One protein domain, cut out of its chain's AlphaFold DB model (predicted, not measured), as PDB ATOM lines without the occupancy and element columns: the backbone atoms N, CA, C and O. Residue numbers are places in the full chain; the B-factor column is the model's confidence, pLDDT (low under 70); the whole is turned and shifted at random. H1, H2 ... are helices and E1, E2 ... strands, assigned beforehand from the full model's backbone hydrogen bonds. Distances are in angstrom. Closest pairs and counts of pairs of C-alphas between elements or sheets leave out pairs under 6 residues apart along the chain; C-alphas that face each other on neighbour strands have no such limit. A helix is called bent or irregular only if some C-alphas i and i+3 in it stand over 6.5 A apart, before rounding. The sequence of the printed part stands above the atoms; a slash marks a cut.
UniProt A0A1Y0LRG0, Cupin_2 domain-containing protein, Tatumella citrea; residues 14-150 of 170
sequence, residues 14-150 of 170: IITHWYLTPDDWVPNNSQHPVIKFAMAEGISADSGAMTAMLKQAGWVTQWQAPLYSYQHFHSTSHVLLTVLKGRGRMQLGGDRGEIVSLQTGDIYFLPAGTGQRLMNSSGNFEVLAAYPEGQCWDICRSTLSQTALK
ATOM      1  N   ILE A  14     -28.830  57.710  59.394       89.06
ATOM      2  CA  ILE A  14     -27.593  58.098  58.701       89.06
ATOM      3  C   ILE A  14     -26.433  58.176  59.702       89.06
ATOM      4  O   ILE A  14     -26.533  58.837  60.735       89.06
ATOM      5  N   ILE A  15     -25.323  57.509  59.378       91.94
ATOM      6  CA  ILE A  15     -24.050  57.609  60.104       91.94
ATOM      7  C   ILE A  15     -23.161  58.676  59.461       91.94
ATOM      8  O   ILE A  15     -22.595  59.508  60.161       91.94
ATOM      9  N   THR A  16     -23.006  58.627  58.137       94.69
ATOM     10  CA  THR A  16     -22.166  59.552  57.361       94.69
ATOM     11  C   THR A  16     -22.547  59.493  55.881       94.69
ATOM     12  O   THR A  16     -23.246  58.569  55.456       94.69
ATOM     13  N   HIS A  17     -22.081  60.456  55.091       95.62
ATOM     14  CA  HIS A  17     -22.295  60.501  53.648       95.62
ATOM     15  C   HIS A  17     -21.089  61.096  52.908       95.62
ATOM     16  O   HIS A  17     -20.278  61.800  53.508       95.62
ATOM     17  N   TRP A  18     -20.986  60.823  51.605       96.56
ATOM     18  CA  TRP A  18     -19.919  61.313  50.731       96.56
ATOM     19  C   TRP A  18     -20.490  61.808  49.404       96.56
ATOM     20  O   TRP A  18     -21.136  61.052  48.674       96.56
ATOM     21  N   TYR A  19     -20.205  63.066  49.068       95.81
ATOM     22  CA  TYR A  19     -20.410  63.587  47.720       95.81
ATOM     23  C   TYR A  19     -19.168  63.290  46.889       95.81
ATOM     24  O   TYR A  19     -18.083  63.792  47.173       95.81
ATOM     25  N   LEU A  20     -19.335  62.451  45.872       97.25
ATOM     26  CA  LEU A  20     -18.248  62.010  45.011       97.25
ATOM     27  C   LEU A  20     -18.346  62.741  43.673       97.25
ATOM     28  O   LEU A  20     -19.385  62.712  43.015       97.25
ATOM     29  N   THR A  21     -17.261  63.381  43.256       97.19
ATOM     30  CA  THR A  21     -17.171  64.015  41.935       97.19
ATOM     31  C   THR A  21     -16.775  62.991  40.873       97.19
ATOM     32  O   THR A  21     -16.157  61.982  41.221       97.19
ATOM     33  N   PRO A  22     -17.065  63.232  39.582       97.75
ATOM     34  CA  PRO A  22     -16.547  62.395  38.505       97.75
ATOM     35  C   PRO A  22     -15.031  62.189  38.610       97.75
ATOM     36  O   PRO A  22     -14.286  63.109  38.961       97.75
ATOM     37  N   ASP A  23     -14.579  60.980  38.297       97.56
ATOM     38  CA  ASP A  23     -13.173  60.600  38.322       97.56
ATOM     39  C   ASP A  23     -12.849  59.694  37.130       97.56
ATOM     40  O   ASP A  23     -13.237  58.525  37.095       97.56
ATOM     41  N   ASP A  24     -12.118  60.261  36.165       96.69
ATOM     42  CA  ASP A  24     -11.766  59.609  34.903       96.69
ATOM     43  C   ASP A  24     -13.026  59.083  34.190       96.69
ATOM     44  O   ASP A  24     -13.904  59.867  33.823       96.69
ATOM     45  N   TRP A  25     -13.163  57.769  34.023       97.50
ATOM     46  CA  TRP A  25     -14.319  57.148  33.379       97.50
ATOM     47  C   TRP A  25     -15.488  56.868  34.339       97.50
ATOM     48  O   TRP A  25     -16.566  56.469  33.887       97.50
ATOM     49  N   VAL A  26     -15.293  57.060  35.648       98.44
ATOM     50  CA  VAL A  26     -16.307  56.828  36.682       98.44
ATOM     51  C   VAL A  26     -17.126  58.105  36.878       98.44
ATOM     52  O   VAL A  26     -16.587  59.114  37.337       98.44
ATOM     53  N   PRO A  27     -18.433  58.095  36.567       98.00
ATOM     54  CA  PRO A  27     -19.222  59.319  36.578       98.00
ATOM     55  C   PRO A  27     -19.552  59.800  37.992       98.00
ATOM     56  O   PRO A  27     -19.605  61.006  38.217       98.00
ATOM     57  N   ASN A  28     -19.772  58.874  38.933       97.88
ATOM     58  CA  ASN A  28     -20.437  59.147  40.209       97.88
ATOM     59  C   ASN A  28     -21.799  59.841  40.020       97.88
ATOM     60  O   ASN A  28     -22.244  60.111  38.901       97.88
ATOM     61  N   ASN A  29     -22.527  60.051  41.114       94.94
ATOM     62  CA  ASN A  29     -23.821  60.719  41.065       94.94
ATOM     63  C   ASN A  29     -23.687  62.147  41.590       94.94
ATOM     64  O   ASN A  29     -23.296  62.356  42.732       94.94
ATOM     65  N   SER A  30     -24.016  63.135  40.758       91.50
ATOM     66  CA  SER A  30     -23.888  64.548  41.128       91.50
ATOM     67  C   SER A  30     -25.044  65.072  41.983       91.50
ATOM     68  O   SER A  30     -24.949  66.177  42.503       91.50
ATOM     69  N   GLN A  31     -26.154  64.333  42.075       89.88
ATOM     70  CA  GLN A  31     -27.370  64.766  42.775       89.88
ATOM     71  C   GLN A  31     -27.521  64.104  44.144       89.88
ATOM     72  O   GLN A  31     -28.125  64.677  45.048       89.88
ATOM     73  N   HIS A  32     -26.983  62.896  44.303       91.12
ATOM     74  CA  HIS A  32     -27.163  62.091  45.502       91.12
ATOM     75  C   HIS A  32     -25.810  61.631  46.045       91.12
ATOM     76  O   HIS A  32     -24.995  61.123  45.271       91.12
ATOM     77  N   PRO A  33     -25.554  61.775  47.356       94.62
ATOM     78  CA  PRO A  33     -24.346  61.252  47.970       94.62
ATOM     79  C   PRO A  33     -24.431  59.737  48.179       94.62
ATOM     80  O   PRO A  33     -25.515  59.158  48.293       94.62
ATOM     81  N   VAL A  34     -23.268  59.102  48.315       96.62
ATOM     82  CA  VAL A  34     -23.181  57.788  48.961       96.62
ATOM     83  C   VAL A  34     -23.488  57.963  50.440       96.62
ATOM     84  O   VAL A  34     -22.977  58.893  51.059       96.62
ATOM     85  N   ILE A  35     -24.293  57.077  51.023       95.25
ATOM     86  CA  ILE A  35     -24.699  57.178  52.429       95.25
ATOM     87  C   ILE A  35     -24.398  55.872  53.147       95.25
ATOM     88  O   ILE A  35     -24.713  54.800  52.641       95.25
ATOM     89  N   LYS A  36     -23.825  55.973  54.347       95.25
ATOM     90  CA  LYS A  36     -23.730  54.870  55.302       95.25
ATOM     91  C   LYS A  36     -24.820  55.019  56.357       95.25
ATOM     92  O   LYS A  36     -24.944  56.086  56.965       95.25
ATOM     93  N   PHE A  37     -25.531  53.936  56.644       90.88
ATOM     94  CA  PHE A  37     -26.543  53.881  57.693       90.88
ATOM     95  C   PHE A  37     -26.152  52.964  58.846       90.88
ATOM     96  O   PHE A  37     -25.347  52.042  58.698       90.88
ATOM     97  N   ALA A  38     -26.773  53.216  59.994       86.12
ATOM     98  CA  ALA A  38     -26.848  52.275  61.092       86.12
ATOM     99  C   ALA A  38     -27.901  51.210  60.785       86.12
ATOM    100  O   ALA A  38     -28.951  51.512  60.213       86.12
ATOM    101  N   MET A  39     -27.628  49.979  61.214       83.31
ATOM    102  CA  MET A  39     -28.626  48.916  61.252       83.31
ATOM    103  C   MET A  39     -29.828  49.363  62.096       83.31
ATOM    104  O   MET A  39     -29.647  49.968  63.156       83.31
ATOM    105  N   ALA A  40     -31.040  49.059  61.634       77.31
ATOM    106  CA  ALA A  40     -32.252  49.302  62.407       77.31
ATOM    107  C   ALA A  40     -32.227  48.518  63.730       77.31
ATOM    108  O   ALA A  40     -31.757  47.377  63.786       77.31
ATOM    109  N   GLU A  41     -32.747  49.123  64.798       73.56
ATOM    110  CA  GLU A  41     -32.821  48.470  66.107       73.56
ATOM    111  C   GLU A  41     -33.624  47.163  66.022       73.56
ATOM    112  O   GLU A  41     -34.668  47.092  65.376       73.56
ATOM    113  N   GLY A  42     -33.110  46.102  66.648       73.69
ATOM    114  CA  GLY A  42     -33.741  44.778  66.642       73.69
ATOM    115  C   GLY A  42     -33.590  43.978  65.340       73.69
ATOM    116  O   GLY A  42     -33.957  42.803  65.325       73.69
ATOM    117  N   ILE A  43     -33.013  44.549  64.275       77.31
ATOM    118  CA  ILE A  43     -32.731  43.824  63.031       77.31
ATOM    119  C   ILE A  43     -31.335  43.201  63.099       77.31
ATOM    120  O   ILE A  43     -30.328  43.881  63.298       77.31
ATOM    121  N   SER A  44     -31.264  41.882  62.923       82.31
ATOM    122  CA  SER A  44     -29.994  41.178  62.768       82.31
ATOM    123  C   SER A  44     -29.456  41.343  61.343       82.31
ATOM    124  O   SER A  44     -30.213  41.470  60.382       82.31
ATOM    125  N   ALA A  45     -28.132  41.267  61.180       83.12
ATOM    126  CA  ALA A  45     -27.480  41.170  59.869       83.12
ATOM    127  C   ALA A  45     -27.644  39.765  59.240       83.12
ATOM    128  O   ALA A  45     -26.702  39.205  58.681       83.12
ATOM    129  N   ASP A  46     -28.829  39.170  59.387       90.81
ATOM    130  CA  ASP A  46     -29.223  37.921  58.749       90.81
ATOM    131  C   ASP A  46     -29.848  38.199  57.374       90.81
ATOM    132  O   ASP A  46     -30.565  39.185  57.188       90.81
ATOM    133  N   SER A  47     -29.598  37.313  56.408       93.38
ATOM    134  CA  SER A  47     -30.087  37.485  55.035       93.38
ATOM    135  C   SER A  47     -31.616  37.513  54.959       93.38
ATOM    136  O   SER A  47     -32.183  38.370  54.277       93.38
ATOM    137  N   GLY A  48     -32.304  36.629  55.691       93.44
ATOM    138  CA  GLY A  48     -33.764  36.540  55.669       93.44
ATOM    139  C   GLY A  48     -34.423  37.773  56.283       93.44
ATOM    140  O   GLY A  48     -35.309  38.370  55.668       93.44
ATOM    141  N   ALA A  49     -33.944  38.195  57.458       89.56
ATOM    142  CA  ALA A  49     -34.437  39.395  58.136       89.56
ATOM    143  C   ALA A  49     -34.220  40.664  57.291       89.56
ATOM    144  O   ALA A  49     -35.143  41.461  57.109       89.56
ATOM    145  N   MET A  50     -33.024  40.817  56.714       89.94
ATOM    146  CA  MET A  50     -32.686  41.955  55.858       89.94
ATOM    147  C   MET A  50     -33.514  41.964  54.569       89.94
ATOM    148  O   MET A  50     -34.052  43.002  54.195       89.94
ATOM    149  N   THR A  51     -33.687  40.811  53.920       92.19
ATOM    150  CA  THR A  51     -34.516  40.684  52.711       92.19
ATOM    151  C   THR A  51     -35.965  41.084  52.973       92.19
ATOM    152  O   THR A  51     -36.552  41.820  52.181       92.19
ATOM    153  N   ALA A  52     -36.549  40.631  54.086       89.19
ATOM    154  CA  ALA A  52     -37.924  40.963  54.443       89.19
ATOM    155  C   ALA A  52     -38.105  42.469  54.690       89.19
ATOM    156  O   ALA A  52     -39.042  43.066  54.158       89.19
ATOM    157  N   MET A  53     -37.184  43.082  55.440       85.81
ATOM    158  CA  MET A  53     -37.201  44.519  55.726       85.81
ATOM    159  C   MET A  53     -37.034  45.357  54.448       85.81
ATOM    160  O   MET A  53     -37.826  46.262  54.195       85.81
ATOM    161  N   LEU A  54     -36.070  45.006  53.591       87.31
ATOM    162  CA  LEU A  54     -35.828  45.703  52.326       87.31
ATOM    163  C   LEU A  54     -37.007  45.570  51.357       87.31
ATOM    164  O   LEU A  54     -37.401  46.549  50.725       87.31
ATOM    165  N   LYS A  55     -37.640  44.396  51.294       88.19
ATOM    166  CA  LYS A  55     -38.814  44.182  50.441       88.19
ATOM    167  C   LYS A  55     -39.992  45.069  50.841       88.19
ATOM    168  O   LYS A  55     -40.649  45.620  49.963       88.19
ATOM    169  N   GLN A  56     -40.246  45.242  52.140       84.19
ATOM    170  CA  GLN A  56     -41.282  46.166  52.631       84.19
ATOM    171  C   GLN A  56     -40.998  47.624  52.240       84.19
ATOM    172  O   GLN A  56     -41.919  48.424  52.104       84.19
ATOM    173  N   ALA A  57     -39.727  47.946  52.009       80.19
ATOM    174  CA  ALA A  57     -39.245  49.255  51.604       80.19
ATOM    175  C   ALA A  57     -39.150  49.461  50.080       80.19
ATOM    176  O   ALA A  57     -38.587  50.464  49.640       80.19
ATOM    177  N   GLY A  58     -39.646  48.521  49.268       87.00
ATOM    178  CA  GLY A  58     -39.559  48.602  47.805       87.00
ATOM    179  C   GLY A  58     -38.175  48.265  47.239       87.00
ATOM    180  O   GLY A  58     -37.854  48.662  46.119       87.00
ATOM    181  N   TRP A  59     -37.345  47.542  47.996       91.00
ATOM    182  CA  TRP A  59     -36.038  47.058  47.558       91.00
ATOM    183  C   TRP A  59     -36.058  45.542  47.366       91.00
ATOM    184  O   TRP A  59     -36.437  44.779  48.253       91.00
ATOM    185  N   VAL A  60     -35.599  45.087  46.206       92.75
ATOM    186  CA  VAL A  60     -35.532  43.672  45.847       92.75
ATOM    187  C   VAL A  60     -34.087  43.204  45.945       92.75
ATOM    188  O   VAL A  60     -33.215  43.687  45.223       92.75
ATOM    189  N   THR A  61     -33.826  42.245  46.828       94.06
ATOM    190  CA  THR A  61     -32.523  41.579  46.941       94.06
ATOM    191  C   THR A  61     -32.292  40.691  45.726       94.06
ATOM    192  O   THR A  61     -33.093  39.796  45.456       94.06
ATOM    193  N   GLN A  62     -31.201  40.917  44.997       93.56
ATOM    194  CA  GLN A  62     -30.891  40.150  43.780       93.56
ATOM    195  C   GLN A  62     -29.498  39.514  43.811       93.56
ATOM    196  O   GLN A  62     -29.165  38.721  42.935       93.56
ATOM    197  N   TRP A  63     -28.678  39.849  44.810       94.25
ATOM    198  CA  TRP A  63     -27.310  39.357  44.918       94.25
ATOM    199  C   TRP A  63     -26.922  39.130  46.375       94.25
ATOM    200  O   TRP A  63     -27.083  40.024  47.205       94.25
ATOM    201  N   GLN A  64     -26.365  37.954  46.667       97.19
ATOM    202  CA  GLN A  64     -25.741  37.639  47.948       97.19
ATOM    203  C   GLN A  64     -24.415  36.916  47.703       97.19
ATOM    204  O   GLN A  64     -24.401  35.748  47.319       97.19
ATOM    205  N   ALA A  65     -23.309  37.633  47.864       96.19
ATOM    206  CA  ALA A  65     -21.950  37.140  47.633       96.19
ATOM    207  C   ALA A  65     -20.935  38.231  48.025       96.19
ATOM    208  O   ALA A  65     -21.334  39.340  48.388       96.19
ATOM    209  N   PRO A  66     -19.618  37.969  47.955       95.50
ATOM    210  CA  PRO A  66     -18.618  39.029  48.022       95.50
ATOM    211  C   PRO A  66     -18.819  40.092  46.928       95.50
ATOM    212  O   PRO A  66     -19.358  39.818  45.853       95.50
ATOM    213  N   LEU A  67     -18.328  41.303  47.189       95.88
ATOM    214  CA  LEU A  67     -18.243  42.371  46.191       95.88
ATOM    215  C   LEU A  67     -17.172  42.072  45.137       95.88
ATOM    216  O   LEU A  67     -16.153  41.444  45.435       95.88
ATOM    217  N   TYR A  68     -17.361  42.582  43.919       97.44
ATOM    218  CA  TYR A  68     -16.336  42.499  42.881       97.44
ATOM    219  C   TYR A  68     -15.085  43.294  43.263       97.44
ATOM    220  O   TYR A  68     -15.169  44.413  43.765       97.44
ATOM    221  N   SER A  69     -13.912  42.731  42.971       97.62
ATOM    222  CA  SER A  69     -12.609  43.361  43.222       97.62
ATOM    223  C   SER A  69     -12.129  44.282  42.098       97.62
ATOM    224  O   SER A  69     -11.094  44.934  42.226       97.62
ATOM    225  N   TYR A  70     -12.866  44.355  40.987       98.19
ATOM    226  CA  TYR A  70     -12.584  45.278  39.894       98.19
ATOM    227  C   TYR A  70     -13.468  46.520  39.985       98.19
ATOM    228  O   TYR A  70     -14.608  46.462  40.445       98.19
ATOM    229  N   GLN A  71     -12.938  47.637  39.493       98.19
ATOM    230  CA  GLN A  71     -13.659  48.900  39.440       98.19
ATOM    231  C   GLN A  71     -14.869  48.790  38.512       98.19
ATOM    232  O   GLN A  71     -14.730  48.386  37.353       98.19
ATOM    233  N   HIS A  72     -16.045  49.134  39.030       98.62
ATOM    234  CA  HIS A  72     -17.294  49.158  38.275       98.62
ATOM    235  C   HIS A  72     -18.311  50.116  38.900       98.62
ATOM    236  O   HIS A  72     -18.122  50.591  40.016       98.62
ATOM    237  N   PHE A  73     -19.398  50.381  38.183       98.56
ATOM    238  CA  PHE A  73     -20.601  51.029  38.708       98.56
ATOM    239  C   PHE A  73     -21.845  50.477  38.002       98.56
ATOM    240  O   PHE A  73     -21.735  49.792  36.983       98.56
ATOM    241  N   HIS A  74     -23.022  50.817  38.525       98.12
ATOM    242  CA  HIS A  74     -24.314  50.552  37.890       98.12
ATOM    243  C   HIS A  74     -24.849  51.858  37.294       98.12
ATOM    244  O   HIS A  74     -24.948  52.860  38.003       98.12
ATOM    245  N   SER A  75     -25.144  51.884  35.996       97.62
ATOM    246  CA  SER A  75     -25.693  53.049  35.297       97.62
ATOM    247  C   SER A  75     -27.214  53.060  35.232       97.62
ATOM    248  O   SER A  75     -27.766  54.102  34.896       97.62
ATOM    249  N   THR A  76     -27.870  51.933  35.538       96.75
ATOM    250  CA  THR A  76     -29.329  51.749  35.431       96.75
ATOM    251  C   THR A  76     -30.031  51.518  36.768       96.75
ATOM    252  O   THR A  76     -31.255  51.395  36.787       96.75
ATOM    253  N   SER A  77     -29.294  51.461  37.885       96.12
ATOM    254  CA  SER A  77     -29.895  51.227  39.198       96.12
ATOM    255  C   SER A  77     -29.107  51.824  40.365       96.12
ATOM    256  O   SER A  77     -27.879  51.906  40.323       96.12
ATOM    257  N   HIS A  78     -29.827  52.221  41.415       95.94
ATOM    258  CA  HIS A  78     -29.252  52.440  42.743       95.94
ATOM    259  C   HIS A  78     -28.991  51.108  43.453       95.94
ATOM    260  O   HIS A  78     -29.680  50.124  43.200       95.94
ATOM    261  N   VAL A  79     -28.053  51.084  44.399       96.25
ATOM    262  CA  VAL A  79     -27.754  49.883  45.190       96.25
ATOM    263  C   VAL A  79     -27.900  50.179  46.671       96.25
ATOM    264  O   VAL A  79     -27.378  51.178  47.159       96.25
ATOM    265  N   LEU A  80     -28.563  49.284  47.395       94.75
ATOM    266  CA  LEU A  80     -28.485  49.203  48.846       94.75
ATOM    267  C   LEU A  80     -27.726  47.928  49.209       94.75
ATOM    268  O   LEU A  80     -28.116  46.826  48.832       94.75
ATOM    269  N   LEU A  81     -26.605  48.095  49.898       95.81
ATOM    270  CA  LEU A  81     -25.637  47.050  50.192       95.81
ATOM    271  C   LEU A  81     -25.544  46.863  51.700       95.81
ATOM    272  O   LEU A  81     -25.130  47.778  52.407       95.81
ATOM    273  N   THR A  82     -25.872  45.667  52.177       95.88
ATOM    274  CA  THR A  82     -25.745  45.284  53.587       95.88
ATOM    275  C   THR A  82     -24.621  44.274  53.747       95.88
ATOM    276  O   THR A  82     -24.623  43.232  53.093       95.88
ATOM    277  N   VAL A  83     -23.671  44.534  54.643       96.94
ATOM    278  CA  VAL A  83     -22.629  43.562  54.993       96.94
ATOM    279  C   VAL A  83     -23.212  42.534  55.961       96.94
ATOM    280  O   VAL A  83     -23.507  42.853  57.113       96.94
ATOM    281  N   LEU A  84     -23.363  41.291  55.510       96.56
ATOM    282  CA  LEU A  84     -23.899  40.201  56.329       96.56
ATOM    283  C   LEU A  84     -22.807  39.558  57.191       96.56
ATOM    284  O   LEU A  84     -23.023  39.242  58.359       96.56
ATOM    285  N   LYS A  85     -21.606  39.369  56.635       96.56
ATOM    286  CA  LYS A  85     -20.512  38.647  57.304       96.56
ATOM    287  C   LYS A  85     -19.159  39.282  57.038       96.56
ATOM    288  O   LYS A  85     -18.933  39.890  55.993       96.56
ATOM    289  N   GLY A  86     -18.240  39.054  57.971       96.69
ATOM    290  CA  GLY A  86     -16.833  39.386  57.821       96.69
ATOM    291  C   GLY A  86     -16.540  40.882  57.878       96.69
ATOM    292  O   GLY A  86     -17.305  41.694  58.405       96.69
ATOM    293  N   ARG A  87     -15.360  41.234  57.369       97.88
ATOM    294  CA  ARG A  87     -14.867  42.611  57.280       97.88
ATOM    295  C   ARG A  87     -14.106  42.809  55.982       97.88
ATOM    296  O   ARG A  87     -13.554  41.853  55.439       97.88
ATOM    297  N   GLY A  88     -14.012  44.043  55.517       97.69
ATOM    298  CA  GLY A  88     -13.232  44.375  54.333       97.69
ATOM    299  C   GLY A  88     -12.998  45.864  54.177       97.69
ATOM    300  O   GLY A  88     -13.318  46.656  55.063       97.69
ATOM    301  N   ARG A  89     -12.442  46.240  53.031       98.50
ATOM    302  CA  ARG A  89     -12.357  47.633  52.598       98.50
ATOM    303  C   ARG A  89     -12.898  47.763  51.190       98.50
ATOM    304  O   ARG A  89     -12.520  46.981  50.317       98.50
ATOM    305  N   MET A  90     -13.724  48.771  50.970       98.50
ATOM    306  CA  MET A  90     -14.254  49.113  49.657       98.50
ATOM    307  C   MET A  90     -13.781  50.504  49.271       98.50
ATOM    308  O   MET A  90     -13.759  51.408  50.103       98.50
ATOM    309  N   GLN A  91     -13.385  50.654  48.015       98.62
ATOM    310  CA  GLN A  91     -13.211  51.964  47.413       98.62
ATOM    311  C   GLN A  91     -14.550  52.426  46.848       98.62
ATOM    312  O   GLN A  91     -15.206  51.650  46.160       98.62
ATOM    313  N   LEU A  92     -14.937  53.657  47.164       98.56
ATOM    314  CA  LEU A  92     -16.111  54.374  46.683       98.56
ATOM    315  C   LEU A  92     -15.658  55.501  45.755       98.56
ATOM    316  O   LEU A  92     -14.740  56.243  46.087       98.56
ATOM    317  N   GLY A  93     -16.321  55.678  44.622       98.25
ATOM    318  CA  GLY A  93     -15.888  56.609  43.583       98.25
ATOM    319  C   GLY A  93     -14.824  56.005  42.675       98.25
ATOM    320  O   GLY A  93     -14.709  54.784  42.597       98.25
ATOM    321  N   GLY A  94     -14.080  56.848  41.952       96.69
ATOM    322  CA  GLY A  94     -12.962  56.426  41.100       96.69
ATOM    323  C   GLY A  94     -11.686  56.113  41.885       96.69
ATOM    324  O   GLY A  94     -11.711  55.990  43.111       96.69
ATOM    325  N   ASP A  95     -10.552  55.997  41.189       96.75
ATOM    326  CA  ASP A  95      -9.260  55.673  41.809       96.75
ATOM    327  C   ASP A  95      -8.796  56.713  42.852       96.75
ATOM    328  O   ASP A  95      -8.042  56.357  43.758       96.75
ATOM    329  N   ARG A  96      -9.274  57.963  42.771       96.88
ATOM    330  CA  ARG A  96      -9.050  59.041  43.758       96.88
ATOM    331  C   ARG A  96     -10.180  59.177  44.785       96.88
ATOM    332  O   ARG A  96     -10.206  60.151  45.530       96.88
ATOM    333  N   GLY A  97     -11.130  58.247  44.784       96.75
ATOM    334  CA  GLY A  97     -12.264  58.238  45.695       96.75
ATOM    335  C   GLY A  97     -11.925  57.792  47.122       96.75
ATOM    336  O   GLY A  97     -10.767  57.659  47.515       96.75
ATOM    337  N   GLU A  98     -12.971  57.537  47.897       98.12
ATOM    338  CA  GLU A  98     -12.895  57.253  49.329       98.12
ATOM    339  C   GLU A  98     -12.667  55.768  49.603       98.12
ATOM    340  O   GLU A  98     -13.275  54.907  48.971       98.12
ATOM    341  N   ILE A  99     -11.833  55.438  50.591       98.44
ATOM    342  CA  ILE A  99     -11.669  54.056  51.059       98.44
ATOM    343  C   ILE A  99     -12.385  53.908  52.395       98.44
ATOM    344  O   ILE A  99     -11.970  54.483  53.400       98.44
ATOM    345  N   VAL A 100     -13.426  53.080  52.421       98.19
ATOM    346  CA  VAL A 100     -14.234  52.830  53.618       98.19
ATOM    347  C   VAL A 100     -14.009  51.427  54.164       98.19
ATOM    348  O   VAL A 100     -13.847  50.457  53.418       98.19
ATOM    349  N   SER A 101     -14.016  51.316  55.490       97.94
ATOM    350  CA  SER A 101     -14.048  50.028  56.180       97.94
ATOM    351  C   SER A 101     -15.461  49.453  56.157       97.94
ATOM    352  O   SER A 101     -16.436  50.162  56.403       97.94
ATOM    353  N   LEU A 102     -15.542  48.155  55.891       97.50
ATOM    354  CA  LEU A 102     -16.765  47.367  55.901       97.50
ATOM    355  C   LEU A 102     -16.722  46.375  57.056       97.50
ATOM    356  O   LEU A 102     -15.723  45.676  57.245       97.50
ATOM    357  N   GLN A 103     -17.823  46.267  57.784       95.94
ATOM    358  CA  GLN A 103     -18.029  45.242  58.802       95.94
ATOM    359  C   GLN A 103     -19.485  44.790  58.825       95.94
ATOM    360  O   GLN A 103     -20.365  45.544  58.417       95.94
ATOM    361  N   THR A 104     -19.733  43.575  59.323       95.62
ATOM    362  CA  THR A 104     -21.089  43.057  59.552       95.62
ATOM    363  C   THR A 104     -22.001  44.110  60.179       95.62
ATOM    364  O   THR A 104     -21.667  44.699  61.206       95.62
ATOM    365  N   GLY A 105     -23.160  44.312  59.557       93.12
ATOM    366  CA  GLY A 105     -24.166  45.281  59.973       93.12
ATOM    367  C   GLY A 105     -24.048  46.658  59.321       93.12
ATOM    368  O   GLY A 105     -24.969  47.457  59.454       93.12
ATOM    369  N   ASP A 106     -22.967  46.946  58.593       94.69
ATOM    370  CA  ASP A 106     -22.900  48.168  57.795       94.69
ATOM    371  C   ASP A 106     -23.893  48.104  56.625       94.69
ATOM    372  O   ASP A 106     -23.967  47.094  55.917       94.69
ATOM    373  N   ILE A 107     -24.603  49.210  56.394       94.50
ATOM    374  CA  ILE A 107     -25.511  49.393  55.258       94.50
ATOM    375  C   ILE A 107     -25.064  50.621  54.466       94.50
ATOM    376  O   ILE A 107     -24.857  51.687  55.047       94.50
ATOM    377  N   TYR A 108     -24.942  50.485  53.148       96.44
ATOM    378  CA  TYR A 108     -24.585  51.568  52.236       96.44
ATOM    379  C   TYR A 108     -25.649  51.752  51.158       96.44
ATOM    380  O   TYR A 108     -26.038  50.787  50.508       96.44
ATOM    381  N   PHE A 109     -26.066  52.992  50.923       95.69
ATOM    382  CA  PHE A 109     -26.764  53.388  49.702       95.69
ATOM    383  C   PHE A 109     -25.753  53.963  48.717       95.69
ATOM    384  O   PHE A 109     -25.060  54.935  49.024       95.69
ATOM    385  N   LEU A 110     -25.686  53.355  47.537       97.25
ATOM    386  CA  LEU A 110     -24.846  53.763  46.424       97.25
ATOM    387  C   LEU A 110     -25.752  54.271  45.297       97.25
ATOM    388  O   LEU A 110     -26.437  53.480  44.638       97.25
ATOM    389  N   PRO A 111     -25.778  55.585  45.048       96.38
ATOM    390  CA  PRO A 111     -26.467  56.138  43.899       96.38
ATOM    391  C   PRO A 111     -25.975  55.541  42.573       96.38
ATOM    392  O   PRO A 111     -24.788  55.225  42.443       96.38
ATOM    393  N   ALA A 112     -26.848  55.459  41.563       97.25
ATOM    394  CA  ALA A 112     -26.450  55.059  40.217       97.25
ATOM    395  C   ALA A 112     -25.272  55.921  39.737       97.25
ATOM    396  O   ALA A 112     -25.277  57.141  39.915       97.25
ATOM    397  N   GLY A 113     -24.256  55.278  39.167       98.19
ATOM    398  CA  GLY A 113     -22.990  55.885  38.758       98.19
ATOM    399  C   GLY A 113     -21.864  55.824  39.783       98.19
ATOM    400  O   GLY A 113     -20.721  56.073  39.405       98.19
ATOM    401  N   THR A 114     -22.149  55.480  41.042       98.56
ATOM    402  CA  THR A 114     -21.121  55.355  42.086       98.56
ATOM    403  C   THR A 114     -20.119  54.266  41.720       98.56
ATOM    404  O   THR A 114     -20.478  53.090  41.648       98.56
ATOM    405  N   GLY A 115     -18.860  54.659  41.517       98.56
ATOM    406  CA  GLY A 115     -17.764  53.706  41.380       98.56
ATOM    407  C   GLY A 115     -17.578  52.892  42.654       98.56
ATOM    408  O   GLY A 115     -17.673  53.431  43.756       98.56
ATOM    409  N   GLN A 116     -17.315  51.600  42.512       98.56
ATOM    410  CA  GLN A 116     -17.016  50.730  43.637       98.56
ATOM    411  C   GLN A 116     -16.083  49.576  43.258       98.56
ATOM    412  O   GLN A 116     -16.156  49.025  42.154       98.56
ATOM    413  N   ARG A 117     -15.232  49.177  44.209       98.44
ATOM    414  CA  ARG A 117     -14.514  47.893  44.191       98.44
ATOM    415  C   ARG A 117     -14.131  47.424  45.586       98.44
ATOM    416  O   ARG A 117     -13.775  48.221  46.455       98.44
ATOM    417  N   LEU A 118     -14.130  46.110  45.775       98.56
ATOM    418  CA  LEU A 118     -13.567  45.470  46.955       98.56
ATOM    419  C   LEU A 118     -12.038  45.480  46.881       98.56
ATOM    420  O   LEU A 118     -11.450  44.911  45.967       98.56
ATOM    421  N   MET A 119     -11.393  46.087  47.873       98.31
ATOM    422  CA  MET A 119      -9.931  46.157  47.952       98.31
ATOM    423  C   MET A 119      -9.344  44.936  48.659       98.31
ATOM    424  O   MET A 119      -8.314  44.407  48.259       98.31
ATOM    425  N   ASN A 120      -9.976  44.520  49.754       98.00
ATOM    426  CA  ASN A 120      -9.626  43.324  50.512       98.00
ATOM    427  C   ASN A 120     -10.791  42.919  51.417       98.00
ATOM    428  O   ASN A 120     -11.675  43.729  51.710       98.00
ATOM    429  N   SER A 121     -10.782  41.666  51.865       97.88
ATOM    430  CA  SER A 121     -11.771  41.154  52.803       97.88
ATOM    431  C   SER A 121     -11.252  39.968  53.616       97.88
ATOM    432  O   SER A 121     -10.225  39.370  53.302       97.88
ATOM    433  N   SER A 122     -11.950  39.657  54.707       97.50
ATOM    434  CA  SER A 122     -11.660  38.543  55.612       97.50
ATOM    435  C   SER A 122     -12.937  38.061  56.310       97.50
ATOM    436  O   SER A 122     -13.960  38.749  56.299       97.50
ATOM    437  N   GLY A 123     -12.878  36.882  56.934       95.69
ATOM    438  CA  GLY A 123     -13.984  36.350  57.737       95.69
ATOM    439  C   GLY A 123     -15.197  35.924  56.909       95.69
ATOM    440  O   GLY A 123     -16.322  36.181  57.324       95.69
ATOM    441  N   ASN A 124     -14.965  35.302  55.746       95.19
ATOM    442  CA  ASN A 124     -16.014  34.870  54.811       95.19
ATOM    443  C   ASN A 124     -16.939  36.029  54.412       95.19
ATOM    444  O   ASN A 124     -18.160  35.925  54.511       95.19
ATOM    445  N   PHE A 125     -16.322  37.150  54.029       97.31
ATOM    446  CA  PHE A 125     -17.010  38.397  53.719       97.31
ATOM    447  C   PHE A 125     -18.123  38.202  52.691       97.31
ATOM    448  O   PHE A 125     -17.889  37.684  51.600       97.31
ATOM    449  N   GLU A 126     -19.318  38.654  53.045       97.25
ATOM    450  CA  GLU A 126     -20.533  38.458  52.266       97.25
ATOM    451  C   GLU A 126     -21.406  39.699  52.400       97.25
ATOM    452  O   GLU A 126     -21.607  40.210  53.508       97.25
ATOM    453  N   VAL A 127     -21.929  40.173  51.271       97.69
ATOM    454  CA  VAL A 127     -22.912  41.253  51.240       97.69
ATOM    455  C   VAL A 127     -24.220  40.753  50.655       97.69
ATOM    456  O   VAL A 127     -24.235  39.809  49.867       97.69
ATOM    457  N   LEU A 128     -25.300  41.431  51.011       97.44
ATOM    458  CA  LEU A 128     -26.588  41.364  50.341       97.44
ATOM    459  C   LEU A 128     -26.789  42.687  49.607       97.44
ATOM    460  O   LEU A 128     -26.782  43.740  50.245       97.44
ATOM    461  N   ALA A 129     -26.938  42.641  48.286       96.81
ATOM    462  CA  ALA A 129     -27.249  43.815  47.483       96.81
ATOM    463  C   ALA A 129     -28.702  43.761  47.004       96.81
ATOM    464  O   ALA A 129     -29.173  42.768  46.431       96.81
ATOM    465  N   ALA A 130     -29.400  44.861  47.257       94.94
ATOM    466  CA  ALA A 130     -30.765  45.098  46.846       94.94
ATOM    467  C   ALA A 130     -30.854  46.323  45.941       94.94
ATOM    468  O   ALA A 130     -30.046  47.249  46.023       94.94
ATOM    469  N   TYR A 131     -31.872  46.311  45.095       94.56
ATOM    470  CA  TYR A 131     -32.100  47.307  44.058       94.56
ATOM    471  C   TYR A 131     -33.555  47.768  44.137       94.56
ATOM    472  O   TYR A 131     -34.406  46.956  44.518       94.56
ATOM    473  N   PRO A 132     -33.875  49.028  43.803       92.44
ATOM    474  CA  PRO A 132     -35.258  49.479  43.800       92.44
ATOM    475  C   PRO A 132     -36.117  48.603  42.886       92.44
ATOM    476  O   PRO A 132     -35.671  48.177  41.818       92.44
ATOM    477  N   GLU A 133     -37.352  48.334  43.296       89.50
ATOM    478  CA  GLU A 133     -38.297  47.575  42.482       89.50
ATOM    479  C   GLU A 133     -38.456  48.208  41.087       89.50
ATOM    480  O   GLU A 133     -38.538  49.426  40.930       89.50
ATOM    481  N   GLY A 134     -38.436  47.368  40.048       89.06
ATOM    482  CA  GLY A 134     -38.481  47.810  38.653       89.06
ATOM    483  C   GLY A 134     -37.150  48.310  38.077       89.06
ATOM    484  O   GLY A 134     -37.081  48.546  36.871       89.06
ATOM    485  N   GLN A 135     -36.086  48.430  38.879       91.31
ATOM    486  CA  GLN A 135     -34.741  48.708  38.372       91.31
ATOM    487  C   GLN A 135     -33.947  47.412  38.171       91.31
ATOM    488  O   GLN A 135     -33.871  46.552  39.049       91.31
ATOM    489  N   CYS A 136     -33.313  47.302  37.005       91.00
ATOM    490  CA  CYS A 136     -32.406  46.210  36.667       91.00
ATOM    491  C   CYS A 136     -30.985  46.759  36.619       91.00
ATOM    492  O   CYS A 136     -30.726  47.726  35.900       91.00
ATOM    493  N   TRP A 137     -30.071  46.157  37.371       94.38
ATOM    494  CA  TRP A 137     -28.679  46.586  37.420       94.38
ATOM    495  C   TRP A 137     -27.881  46.079  36.212       94.38
ATOM    496  O   TRP A 137     -28.109  44.991  35.686       94.38
ATOM    497  N   ASP A 138     -26.916  46.882  35.784       97.19
ATOM    498  CA  ASP A 138     -25.921  46.605  34.749       97.19
ATOM    499  C   ASP A 138     -24.511  46.672  35.351       97.19
ATOM    500  O   ASP A 138     -24.336  47.247  36.410       97.19
ATOM    501  N   ILE A 139     -23.470  46.135  34.717       97.88
ATOM    502  CA  ILE A 139     -22.090  46.322  35.209       97.88
ATOM    503  C   ILE A 139     -21.316  47.153  34.194       97.88
ATOM    504  O   ILE A 139     -20.927  46.658  33.136       97.88
ATOM    505  N   CYS A 140     -21.061  48.414  34.533       98.44
ATOM    506  CA  CYS A 140     -20.268  49.327  33.721       98.44
ATOM    507  C   CYS A 140     -18.806  49.349  34.179       98.44
ATOM    508  O   CYS A 140     -18.515  49.515  35.362       98.44
ATOM    509  N   ARG A 141     -17.879  49.208  33.223       98.19
ATOM    510  CA  ARG A 141     -16.418  49.177  33.454       98.19
ATOM    511  C   ARG A 141     -15.643  50.108  32.515       98.19
ATOM    512  O   ARG A 141     -14.451  49.922  32.294       98.19
ATOM    513  N   SER A 142     -16.344  51.052  31.899       97.44
ATOM    514  CA  SER A 142     -15.793  52.007  30.942       97.44
ATOM    515  C   SER A 142     -16.652  53.267  30.904       97.44
ATOM    516  O   SER A 142     -17.763  53.289  31.441       97.44
ATOM    517  N   THR A 143     -16.150  54.303  30.235       97.06
ATOM    518  CA  THR A 143     -16.840  55.584  30.082       97.06
ATOM    519  C   THR A 143     -18.214  55.399  29.442       97.06
ATOM    520  O   THR A 143     -18.366  54.697  28.439       97.06
ATOM    521  N   LEU A 144     -19.221  56.058  30.012       96.88
ATOM    522  CA  LEU A 144     -20.559  56.125  29.437       96.88
ATOM    523  C   LEU A 144     -20.617  57.105  28.261       96.88
ATOM    524  O   LEU A 144     -19.936  58.127  28.237       96.88
ATOM    525  N   SER A 145     -21.521  56.847  27.315       97.31
ATOM    526  CA  SER A 145     -21.905  57.867  26.337       97.31
ATOM    527  C   SER A 145     -22.656  59.019  27.015       97.31
ATOM    528  O   SER A 145     -23.307  58.834  28.045       97.31
ATOM    529  N   GLN A 146     -22.664  60.203  26.394       95.38
ATOM    530  CA  GLN A 146     -23.403  61.356  26.920       95.38
ATOM    531  C   GLN A 146     -24.898  61.057  27.130       95.38
ATOM    532  O   GLN A 146     -25.509  61.526  28.090       95.38
ATOM    533  N   THR A 147     -25.497  60.251  26.250       96.44
ATOM    534  CA  THR A 147     -26.897  59.819  26.372       96.44
ATOM    535  C   THR A 147     -27.106  58.892  27.569       96.44
ATOM    536  O   THR A 147     -28.135  58.970  28.236       96.44
ATOM    537  N   ALA A 148     -26.147  58.014  27.871       95.75
ATOM    538  CA  ALA A 148     -26.203  57.183  29.070       95.75
ATOM    539  C   ALA A 148     -26.020  58.012  30.351       95.75
ATOM    540  O   ALA A 148     -26.800  57.833  31.279       95.75
ATOM    541  N   LEU A 149     -25.101  58.986  30.368       95.44
ATOM    542  CA  LEU A 149     -24.931  59.908  31.502       95.44
ATOM    543  C   LEU A 149     -26.209  60.695  31.815       95.44
ATOM    544  O   LEU A 149     -26.609  60.799  32.973       95.44
ATOM    545  N   LYS A 150     -26.895  61.203  30.783       93.75
ATOM    546  CA  LYS A 150     -28.183  61.892  30.957       93.75
ATOM    547  C   LYS A 150     -29.235  60.978  31.590       93.75
ATOM    548  O   LYS A 150     -29.889  61.395  32.538       93.75
TER     549      LYS A 150
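This is residues 14 to 150 of the 170 residues of the protein "Cupin_2 domain-containing protein" of Tatumella citrea (UniProt A0A1Y0LRG0). Picture a strongly twisted sheet folded over on itself, its long strands E4 and E7 running side by side and bending sharply, so that the part with E5 and the part with E6, E2 and E1 lie partly face to face like a loose, incompletely closed barrel. H1 packs on the sheet at E3 and E7, while H2 lies at the opposite end of the longest axis, after a long link. The printed part has 137 residues with seven named strands and two named helices: along the chain E1 and E2 come first, then H1, then the five strands from E3 through E7, and H2 last; the class is mixed, helices and strands, and the sheet is branched, with antiparallel neighbour pairs and with E4 as the strand that has three neighbours. It is compact, with a radius of gyration of the C-alphas of 14.2 A, and spans 43 by 32 by 24 A.

Start at E1, residues 14 to 18, an edge strand that forms a hairpin with E2, residues 34 to 37; N 18 and O 34 are 2.8 A apart. On the other side of E2 look for E6, residues 107 to 110, antiparallel to it, with N 37 and O 107 at 2.8 A. E4, residues 79 to 92, has E6 beside its residues 79 to 82, with N 81 and O 108 at 2.8 A. On the same side of E4, beside 87 to 92, is E5, residues 98 to 103, in a hairpin with it; N 92 and O 98 are 2.8 A apart. E4 bends by 148 degrees at residue 89. On its other side is E7, residues 116 to 132, which bends by 162 degrees at residue 119; N 119 and O 89 are 2.8 A apart, N 130 and O 80 also 2.8 A. E3, residues 59 to 65, is the edge strand beside E7, with N 129 and O 63 at 2.8 A. H1, residues 47 to 56, is on the sheet at a height of 8.8 A, over E7 and only just not over E4, and runs along the strands at 20 degrees to E7 on the local plane; its closest C-alphas to E3 are Thr 51 and Thr 61, 6.2 A apart. H2, residues 146 to 150, is not on the sheet. In H1 and H2 every O i to N i+4 pair is within hydrogen-bond range.

Find C-alpha 14 at (-27.593, 58.098, 58.701), where E1 begins. H1 starts at C-alpha 47, (-30.087, 37.485, 55.035), and measures 14.4 A; E3 measures 17.2 A, E5 16.1 A and the bent E7 18.3 A from first to last C-alpha. H2 ends at C-alpha 150, (-28.183, 61.892, 30.957).

The two C-alphas farthest apart are those of Gly 42 and Gln 146, 44.3 A. The printed part has no cut; the long links are E1 to E2, E3 to E4 and E7 to H2. The mean pLDDT of the printed part is 94.4, and no printed residue is under 70.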